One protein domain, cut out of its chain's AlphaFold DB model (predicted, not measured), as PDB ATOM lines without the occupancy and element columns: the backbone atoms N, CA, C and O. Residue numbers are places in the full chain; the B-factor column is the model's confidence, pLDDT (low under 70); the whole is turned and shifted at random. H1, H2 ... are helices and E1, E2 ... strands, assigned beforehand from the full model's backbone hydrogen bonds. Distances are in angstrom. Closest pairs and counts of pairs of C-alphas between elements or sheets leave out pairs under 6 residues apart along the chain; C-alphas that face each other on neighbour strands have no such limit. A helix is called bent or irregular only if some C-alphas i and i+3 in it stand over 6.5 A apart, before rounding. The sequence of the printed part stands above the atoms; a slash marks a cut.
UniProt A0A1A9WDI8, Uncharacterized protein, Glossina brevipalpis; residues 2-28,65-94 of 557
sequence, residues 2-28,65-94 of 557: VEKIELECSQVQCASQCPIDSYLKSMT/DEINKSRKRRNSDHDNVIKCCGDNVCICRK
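This is residues 2 to 28 and 65 to 94 of the 557 residues of an uncharacterized protein of Glossina brevipalpis (UniProt A0A1A9WDI8). The model is a loose, flat Y with three limbs: the long helix H2, the short helix H1, and a small ladder of two short strands, E1 and E2. The limbs come together near the end of H2, where Cys 9 of H1 and Cys 84 of H2 meet, and residues 65 to 76 of H2 stick out as a free arm. The printed part has 57 residues, with two named helices and two named strands in the order H1, E1, H2, E2; the sheet has the order E1 - E2 and is antiparallel, and the class is mostly helix. The whole is loose, with a radius of gyration of the C-alphas of 13.4 A, and its C-alphas span 38 by 34 by 18 A.

The printed part begins with H1, residues 2 to 9, from C-alpha 2 at (36.095, -59.798, -41.607), 11.0 A from first to last C-alpha. Residues 10 to 21 hold no named element. E1 is residues 22 to 24, beginning at C-alpha 22 at (38.830, -34.920, -25.369). After the cut, H2 is residues 65 to 85, 30.5 A from first to last C-alpha. E2 is residues 90 to 92 and ends at C-alpha 92 at (34.711, -34.509, -26.712).

H1 and H2 touch, H2 with residues 80 to 84 alone, and their closest C-alphas, those of Cys 9 and Cys 84, are 5.2 A apart. They stand at a steep tilt of 53 degrees and run opposite ways. Neither helix is bent; O i to N i+4 pairs are within hydrogen-bond range in 3 of 4 cases in H1 and 16 of 17 in H2. A tight link of 4 residues joins H2 to E2. E2 and E1 are antiparallel neighbours, with 143 degrees between their directions. Across this pair N 23 and O 91, at 2.9 A, and N 91 and O 23, at 2.8 A, are within hydrogen-bond range. The C-alphas of Ser 22 and Cys 92 face each other at 4.4 A. H1 and E2 are apart.

The two C-alphas farthest apart are those of Thr 28 and Asp 65, at 41.0 A, which is also the gap across the cut, where residues 29 to 64 are not printed. The link from H1 to E1, 12 residues, is long. Without residues 65 to 76, which stand free, the body spans 35 by 21 by 17 A. The mean pLDDT of the printed part is 75.2, and it is under 70 at residue 2, residues 27 to 28 and residues 65 to 78.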
ATOM      1  N   VAL A   2      34.894 -60.360 -42.276       66.75
ATOM      2  CA  VAL A   2      36.095 -59.798 -41.607       66.75
ATOM      3  C   VAL A   2      37.112 -59.175 -42.582       66.75
ATOM      4  O   VAL A   2      37.394 -57.988 -42.492       66.75
ATOM      5  N   GLU A   3      37.556 -59.933 -43.587       73.44
ATOM      6  CA  GLU A   3      38.579 -59.532 -44.575       73.44
ATOM      7  C   GLU A   3      38.246 -58.247 -45.370       73.44
ATOM      8  O   GLU A   3      39.139 -57.540 -45.832       73.44
ATOM      9  N   LYS A   4      36.959 -57.887 -45.501       76.25
ATOM     10  CA  LYS A   4      36.555 -56.636 -46.169       76.25
ATOM     11  C   LYS A   4      36.761 -55.408 -45.272       76.25
ATOM     12  O   LYS A   4      37.058 -54.329 -45.776       76.25
ATOM     13  N   ILE A   5      36.599 -55.569 -43.959       71.81
ATOM     14  CA  ILE A   5      36.728 -54.480 -42.980       71.81
ATOM     15  C   ILE A   5      38.199 -54.070 -42.855       71.81
ATOM     16  O   ILE A   5      38.504 -52.884 -42.849       71.81
ATOM     17  N   GLU A   6      39.115 -55.037 -42.854       75.44
ATOM     18  CA  GLU A   6      40.560 -54.802 -42.757       75.44
ATOM     19  C   GLU A   6      41.102 -53.956 -43.932       75.44
ATOM     20  O   GLU A   6      41.867 -53.012 -43.733       75.44
ATOM     21  N   LEU A   7      40.611 -54.208 -45.152       78.88
ATOM     22  CA  LEU A   7      40.898 -53.387 -46.334       78.88
ATOM     23  C   LEU A   7      40.277 -51.983 -46.256       78.88
ATOM     24  O   LEU A   7      40.969 -51.006 -46.551       78.88
ATOM     25  N   GLU A   8      39.010 -51.862 -45.837       82.38
ATOM     26  CA  GLU A   8      38.324 -50.566 -45.672       82.38
ATOM     27  C   GLU A   8      38.996 -49.684 -44.595       82.38
ATOM     28  O   GLU A   8      39.067 -48.467 -44.757       82.38
ATOM     29  N   CYS A   9      39.554 -50.284 -43.540       85.38
ATOM     30  CA  CYS A   9      40.169 -49.572 -42.416       85.38
ATOM     31  C   CYS A   9      41.670 -49.289 -42.565       85.38
ATOM     32  O   CYS A   9      42.213 -48.481 -41.815       85.38
ATOM     33  N   SER A  10      42.339 -49.874 -43.564       82.88
ATOM     34  CA  SER A  10      43.785 -49.715 -43.813       82.88
ATOM     35  C   SER A  10      44.275 -48.264 -44.001       82.88
ATOM     36  O   SER A  10      45.469 -47.998 -43.865       82.88
ATOM     37  N   GLN A  11      43.373 -47.323 -44.304       81.62
ATOM     38  CA  GLN A  11      43.675 -45.896 -44.488       81.62
ATOM     39  C   GLN A  11      43.287 -45.019 -43.282       81.62
ATOM     40  O   GLN A  11      43.577 -43.823 -43.282       81.62
ATOM     41  N   VAL A  12      42.642 -45.581 -42.254       80.00
ATOM     42  CA  VAL A  12      42.159 -44.833 -41.085       80.00
ATOM     43  C   VAL A  12      43.215 -44.860 -39.980       80.00
ATOM     44  O   VAL A  12      43.503 -45.904 -39.400       80.00
ATOM     45  N   GLN A  13      43.793 -43.701 -39.660       77.38
ATOM     46  CA  GLN A  13      44.717 -43.563 -38.532       77.38
ATOM     47  C   GLN A  13      43.946 -43.294 -37.236       77.38
ATOM     48  O   GLN A  13      43.407 -42.206 -37.037       77.38
ATOM     49  N   CYS A  14      43.921 -44.280 -36.343       85.12
ATOM     50  CA  CYS A  14      43.324 -44.150 -35.017       85.12
ATOM     51  C   CYS A  14      44.277 -43.439 -34.049       85.12
ATOM     52  O   CYS A  14      45.479 -43.717 -34.022       85.12
ATOM     53  N   ALA A  15      43.750 -42.517 -33.244       83.25
ATOM     54  CA  ALA A  15      44.551 -41.736 -32.310       83.25
ATOM     55  C   ALA A  15      44.881 -42.556 -31.053       83.25
ATOM     56  O   ALA A  15      43.984 -42.973 -30.327       83.25
ATOM     57  N   SER A  16      46.169 -42.743 -30.755       87.31
ATOM     58  CA  SER A  16      46.624 -43.384 -29.509       87.31
ATOM     59  C   SER A  16      46.576 -42.454 -28.289       87.31
ATOM     60  O   SER A  16      46.670 -42.912 -27.153       87.31
ATOM     61  N   GLN A  17      46.438 -41.143 -28.515       90.81
ATOM     62  CA  GLN A  17      46.228 -40.121 -27.494       90.81
ATOM     63  C   GLN A  17      45.242 -39.082 -28.028       90.81
ATOM     64  O   GLN A  17      45.390 -38.606 -29.154       90.81
ATOM     65  N   CYS A  18      44.258 -38.709 -27.212       91.94
ATOM     66  CA  CYS A  18      43.318 -37.648 -27.557       91.94
ATOM     67  C   CYS A  18      43.843 -36.264 -27.143       91.94
ATOM     68  O   CYS A  18      44.600 -36.164 -26.172       91.94
ATOM     69  N   PRO A  19      43.413 -35.184 -27.823       93.06
ATOM     70  CA  PRO A  19      43.661 -33.816 -27.374       93.06
ATOM     71  C   PRO A  19      43.093 -33.544 -25.968       93.06
ATOM     72  O   PRO A  19      42.214 -34.258 -25.486       93.06
ATOM     73  N   ILE A  20      43.582 -32.489 -25.305       91.75
ATOM     74  CA  ILE A  20      43.249 -32.155 -23.902       91.75
ATOM     75  C   ILE A  20      41.742 -31.947 -23.661       91.75
ATOM     76  O   ILE A  20      41.246 -32.285 -22.588       91.75
ATOM     77  N   ASP A  21      41.013 -31.438 -24.653       90.50
ATOM     78  CA  ASP A  21      39.558 -31.218 -24.615       90.50
ATOM     79  C   ASP A  21      38.727 -32.502 -24.821       90.50
ATOM     80  O   ASP A  21      37.499 -32.461 -24.874       90.50
ATOM     81  N   SER A  22      39.397 -33.646 -24.944       93.31
ATOM     82  CA  SER A  22      38.830 -34.920 -25.369       93.31
ATOM     83  C   SER A  22      39.265 -36.062 -24.446       93.31
ATOM     84  O   SER A  22      40.121 -35.907 -23.566       93.31
ATOM     85  N   TYR A  23      38.660 -37.230 -24.629       90.25
ATOM     86  CA  TYR A  23      39.049 -38.475 -23.975       90.25
ATOM     87  C   TYR A  23      38.824 -39.658 -24.922       90.25
ATOM     88  O   TYR A  23      37.966 -39.598 -25.800       90.25
ATOM     89  N   LEU A  24      39.618 -40.722 -24.773       90.06
ATOM     90  CA  LEU A  24      39.339 -41.992 -25.448       90.06
ATOM     91  C   LEU A  24      38.057 -42.569 -24.850       90.06
ATOM     92  O   LEU A  24      37.908 -42.547 -23.626       90.06
ATOM     93  N   LYS A  25      37.158 -43.102 -25.684       83.06
ATOM     94  CA  LYS A  25      36.000 -43.856 -25.197       83.06
ATOM     95  C   LYS A  25      36.502 -45.136 -24.528       83.06
ATOM     96  O   LYS A  25      36.672 -46.157 -25.177       83.06
ATOM     97  N   SER A  26      36.775 -45.084 -23.227       71.31
ATOM     98  CA  SER A  26      37.123 -46.285 -22.475       71.31
ATOM     99  C   SER A  26      35.992 -47.293 -22.611       71.31
ATOM    100  O   SER A  26      34.834 -46.930 -22.393       71.31
ATOM    101  N   MET A  27      36.345 -48.544 -22.900       55.31
ATOM    102  CA  MET A  27      35.461 -49.701 -22.805       55.31
ATOM    103  C   MET A  27      35.131 -49.963 -21.326       55.31
ATOM    104  O   MET A  27      35.529 -50.965 -20.738       55.31
ATOM    105  N   THR A  28      34.423 -49.026 -20.691       51.19
ATOM    106  CA  THR A  28      33.555 -49.371 -19.575       51.19
ATOM    107  C   THR A  28      32.534 -50.308 -20.175       51.19
ATOM    108  O   THR A  28      31.722 -49.881 -21.000       51.19
ATOM    109  N   ASP A  65      23.918 -27.795 -53.625       53.09
ATOM    110  CA  ASP A  65      24.389 -29.109 -54.065       53.09
ATOM    111  C   ASP A  65      25.782 -29.461 -53.525       53.09
ATOM    112  O   ASP A  65      26.079 -30.638 -53.300       53.09
ATOM    113  N   GLU A  66      26.654 -28.473 -53.314       49.47
ATOM    114  CA  GLU A  66      27.996 -28.683 -52.775       49.47
ATOM    115  C   GLU A  66      27.980 -28.722 -51.241       49.47
ATOM    116  O   GLU A  66      28.596 -29.606 -50.638       49.47
ATOM    117  N   ILE A  67      27.166 -27.874 -50.598       50.09
ATOM    118  CA  ILE A  67      26.964 -27.881 -49.142       50.09
ATOM    119  C   ILE A  67      26.380 -29.227 -48.690       50.09
ATOM    120  O   ILE A  67      26.942 -29.867 -47.793       50.09
ATOM    121  N   ASN A  68      25.332 -29.725 -49.349       45.28
ATOM    122  CA  ASN A  68      24.712 -31.007 -49.007       45.28
ATOM    123  C   ASN A  68      25.625 -32.211 -49.302       45.28
ATOM    124  O   ASN A  68      25.703 -33.135 -48.484       45.28
ATOM    125  N   LYS A  69      26.411 -32.186 -50.391       49.12
ATOM    126  CA  LYS A  69      27.472 -33.188 -50.625       49.12
ATOM    127  C   LYS A  69      28.557 -33.129 -49.545       49.12
ATOM    128  O   LYS A  69      28.994 -34.180 -49.077       49.12
ATOM    129  N   SER A  70      28.956 -31.939 -49.090       47.56
ATOM    130  CA  SER A  70      29.953 -31.773 -48.022       47.56
ATOM    131  C   SER A  70      29.457 -32.268 -46.658       47.56
ATOM    132  O   SER A  70      30.254 -32.760 -45.859       47.56
ATOM    133  N   ARG A  71      28.151 -32.157 -46.376       43.22
ATOM    134  CA  ARG A  71      27.533 -32.624 -45.124       43.22
ATOM    135  C   ARG A  71      27.370 -34.145 -45.128       43.22
ATOM    136  O   ARG A  71      27.739 -34.796 -44.158       43.22
ATOM    137  N   LYS A  72      26.943 -34.724 -46.259       43.59
ATOM    138  CA  LYS A  72      26.838 -36.184 -46.433       43.59
ATOM    139  C   LYS A  72      28.201 -36.891 -46.411       43.59
ATOM    140  O   LYS A  72      28.297 -37.978 -45.851       43.59
ATOM    141  N   ARG A  73      29.259 -36.268 -46.952       52.16
ATOM    142  CA  ARG A  73      30.647 -36.753 -46.803       52.16
ATOM    143  C   ARG A  73      31.106 -36.718 -45.339       52.16
ATOM    144  O   ARG A  73      31.559 -37.734 -44.833       52.16
ATOM    145  N   ARG A  74      30.881 -35.601 -44.631       52.69
ATOM    146  CA  ARG A  74      31.301 -35.434 -43.225       52.69
ATOM    147  C   ARG A  74      30.700 -36.450 -42.246       52.69
ATOM    148  O   ARG A  74      31.412 -36.844 -41.329       52.69
ATOM    149  N   ASN A  75      29.448 -36.878 -42.425       54.69
ATOM    150  CA  ASN A  75      28.886 -37.957 -41.599       54.69
ATOM    151  C   ASN A  75      29.525 -39.312 -41.944       54.69
ATOM    152  O   ASN A  75      29.965 -40.018 -41.043       54.69
ATOM    153  N   SER A  76      29.677 -39.623 -43.239       60.97
ATOM    154  CA  SER A  76      30.313 -40.872 -43.684       60.97
ATOM    155  C   SER A  76      31.742 -41.038 -43.157       60.97
ATOM    156  O   SER A  76      32.142 -42.159 -42.855       60.97
ATOM    157  N   ASP A  77      32.511 -39.952 -43.044       65.88
ATOM    158  CA  ASP A  77      33.872 -40.003 -42.501       65.88
ATOM    159  C   ASP A  77      33.883 -40.330 -40.997       65.88
ATOM    160  O   ASP A  77      34.769 -41.046 -40.532       65.88
ATOM    161  N   HIS A  78      32.893 -39.860 -40.226       69.75
ATOM    162  CA  HIS A  78      32.805 -40.160 -38.794       69.75
ATOM    163  C   HIS A  78      32.385 -41.614 -38.538       69.75
ATOM    164  O   HIS A  78      33.033 -42.298 -37.745       69.75
ATOM    165  N   ASP A  79      31.383 -42.105 -39.273       76.50
ATOM    166  CA  ASP A  79      30.919 -43.495 -39.190       76.50
ATOM    167  C   ASP A  79      32.047 -44.483 -39.544       76.50
ATOM    168  O   ASP A  79      32.227 -45.505 -38.878       76.50
ATOM    169  N   ASN A  80      32.869 -44.147 -40.547       78.38
ATOM    170  CA  ASN A  80      34.049 -44.930 -40.920       78.38
ATOM    171  C   ASN A  80      35.121 -44.939 -39.815       78.38
ATOM    172  O   ASN A  80      35.689 -45.993 -39.532       78.38
ATOM    173  N   VAL A  81      35.385 -43.804 -39.154       78.69
ATOM    174  CA  VAL A  81      36.328 -43.745 -38.019       78.69
ATOM    175  C   VAL A  81      35.835 -44.592 -36.843       78.69
ATOM    176  O   VAL A  81      36.625 -45.341 -36.276       78.69
ATOM    177  N   ILE A  82      34.539 -44.546 -36.517       80.88
ATOM    178  CA  ILE A  82      33.950 -45.382 -35.457       80.88
ATOM    179  C   ILE A  82      34.097 -46.870 -35.798       80.88
ATOM    180  O   ILE A  82      34.613 -47.646 -34.993       80.88
ATOM    181  N   LYS A  83      33.721 -47.258 -37.021       85.38
ATOM    182  CA  LYS A  83      33.809 -48.642 -37.509       85.38
ATOM    183  C   LYS A  83      35.241 -49.195 -37.511       85.38
ATOM    184  O   LYS A  83      35.420 -50.394 -37.312       85.38
ATOM    185  N   CYS A  84      36.240 -48.348 -37.756       87.31
ATOM    186  CA  CYS A  84      37.633 -48.769 -37.910       87.31
ATOM    187  C   CYS A  84      38.486 -48.658 -36.643       87.31
ATOM    188  O   CYS A  84      39.440 -49.418 -36.501       87.31
ATOM    189  N   CYS A  85      38.166 -47.740 -35.730       86.25
ATOM    190  CA  CYS A  85      38.956 -47.520 -34.517       86.25
ATOM    191  C   CYS A  85      38.389 -48.196 -33.264       86.25
ATOM    192  O   CYS A  85      39.122 -48.320 -32.277       86.25
ATOM    193  N   GLY A  86      37.128 -48.647 -33.293       85.38
ATOM    194  CA  GLY A  86      36.463 -49.244 -32.135       85.38
ATOM    195  C   GLY A  86      36.455 -48.271 -30.957       85.38
ATOM    196  O   GLY A  86      35.984 -47.142 -31.082       85.38
ATOM    197  N   ASP A  87      37.047 -48.675 -29.838       81.62
ATOM    198  CA  ASP A  87      37.156 -47.846 -28.630       81.62
ATOM    199  C   ASP A  87      38.225 -46.737 -28.730       81.62
ATOM    200  O   ASP A  87      38.217 -45.779 -27.956       81.62
ATOM    201  N   ASN A  88      39.112 -46.781 -29.736       84.88
ATOM    202  CA  ASN A  88      40.142 -45.753 -29.965       84.88
ATOM    203  C   ASN A  88      39.597 -44.484 -30.654       84.88
ATOM    204  O   ASN A  88      40.306 -43.805 -31.403       84.88
ATOM    205  N   VAL A  89      38.321 -44.167 -30.429       89.19
ATOM    206  CA  VAL A  89      37.674 -42.938 -30.892       89.19
ATOM    207  C   VAL A  89      37.741 -41.902 -29.777       89.19
ATOM    208  O   VAL A  89      37.286 -42.131 -28.655       89.19
ATOM    209  N   CYS A  90      38.286 -40.733 -30.100       90.06
ATOM    210  CA  CYS A  90      38.243 -39.585 -29.208       90.06
ATOM    211  C   CYS A  90      36.830 -38.995 -29.167       90.06
ATOM    212  O   CYS A  90      36.282 -38.615 -30.201       90.06
ATOM    213  N   ILE A  91      36.275 -38.874 -27.966       89.50
ATOM    214  CA  ILE A  91      35.020 -38.181 -27.687       89.50
ATOM    215  C   ILE A  91      35.351 -36.847 -27.016       89.50
ATOM    216  O   ILE A  91      36.272 -36.753 -26.200       89.50
ATOM    217  N   CYS A  92      34.610 -35.802 -27.375       93.38
ATOM    218  CA  CYS A  92      34.711 -34.509 -26.712       93.38
ATOM    219  C   CYS A  92      34.302 -34.601 -25.244       93.38
ATOM    220  O   CYS A  92      33.283 -35.205 -24.911       93.38
ATOM    221  N   ARG A  93      35.063 -33.954 -24.358       92.38
ATOM    222  CA  ARG A  93      34.624 -33.750 -22.974       92.38
ATOM    223  C   ARG A  93      33.372 -32.874 -22.957       92.38
ATOM    224  O   ARG A  93      33.141 -32.087 -23.876       92.38
ATOM    225  N   LYS A  94      32.586 -32.980 -21.881       90.94
ATOM    226  CA  LYS A  94      31.529 -32.004 -21.598       90.94
ATOM    227  C   LYS A  94      32.164 -30.613 -21.543       90.94
ATOM    228  O   LYS A  94      33.154 -30.427 -20.839       90.94
TER     229      LYS A  94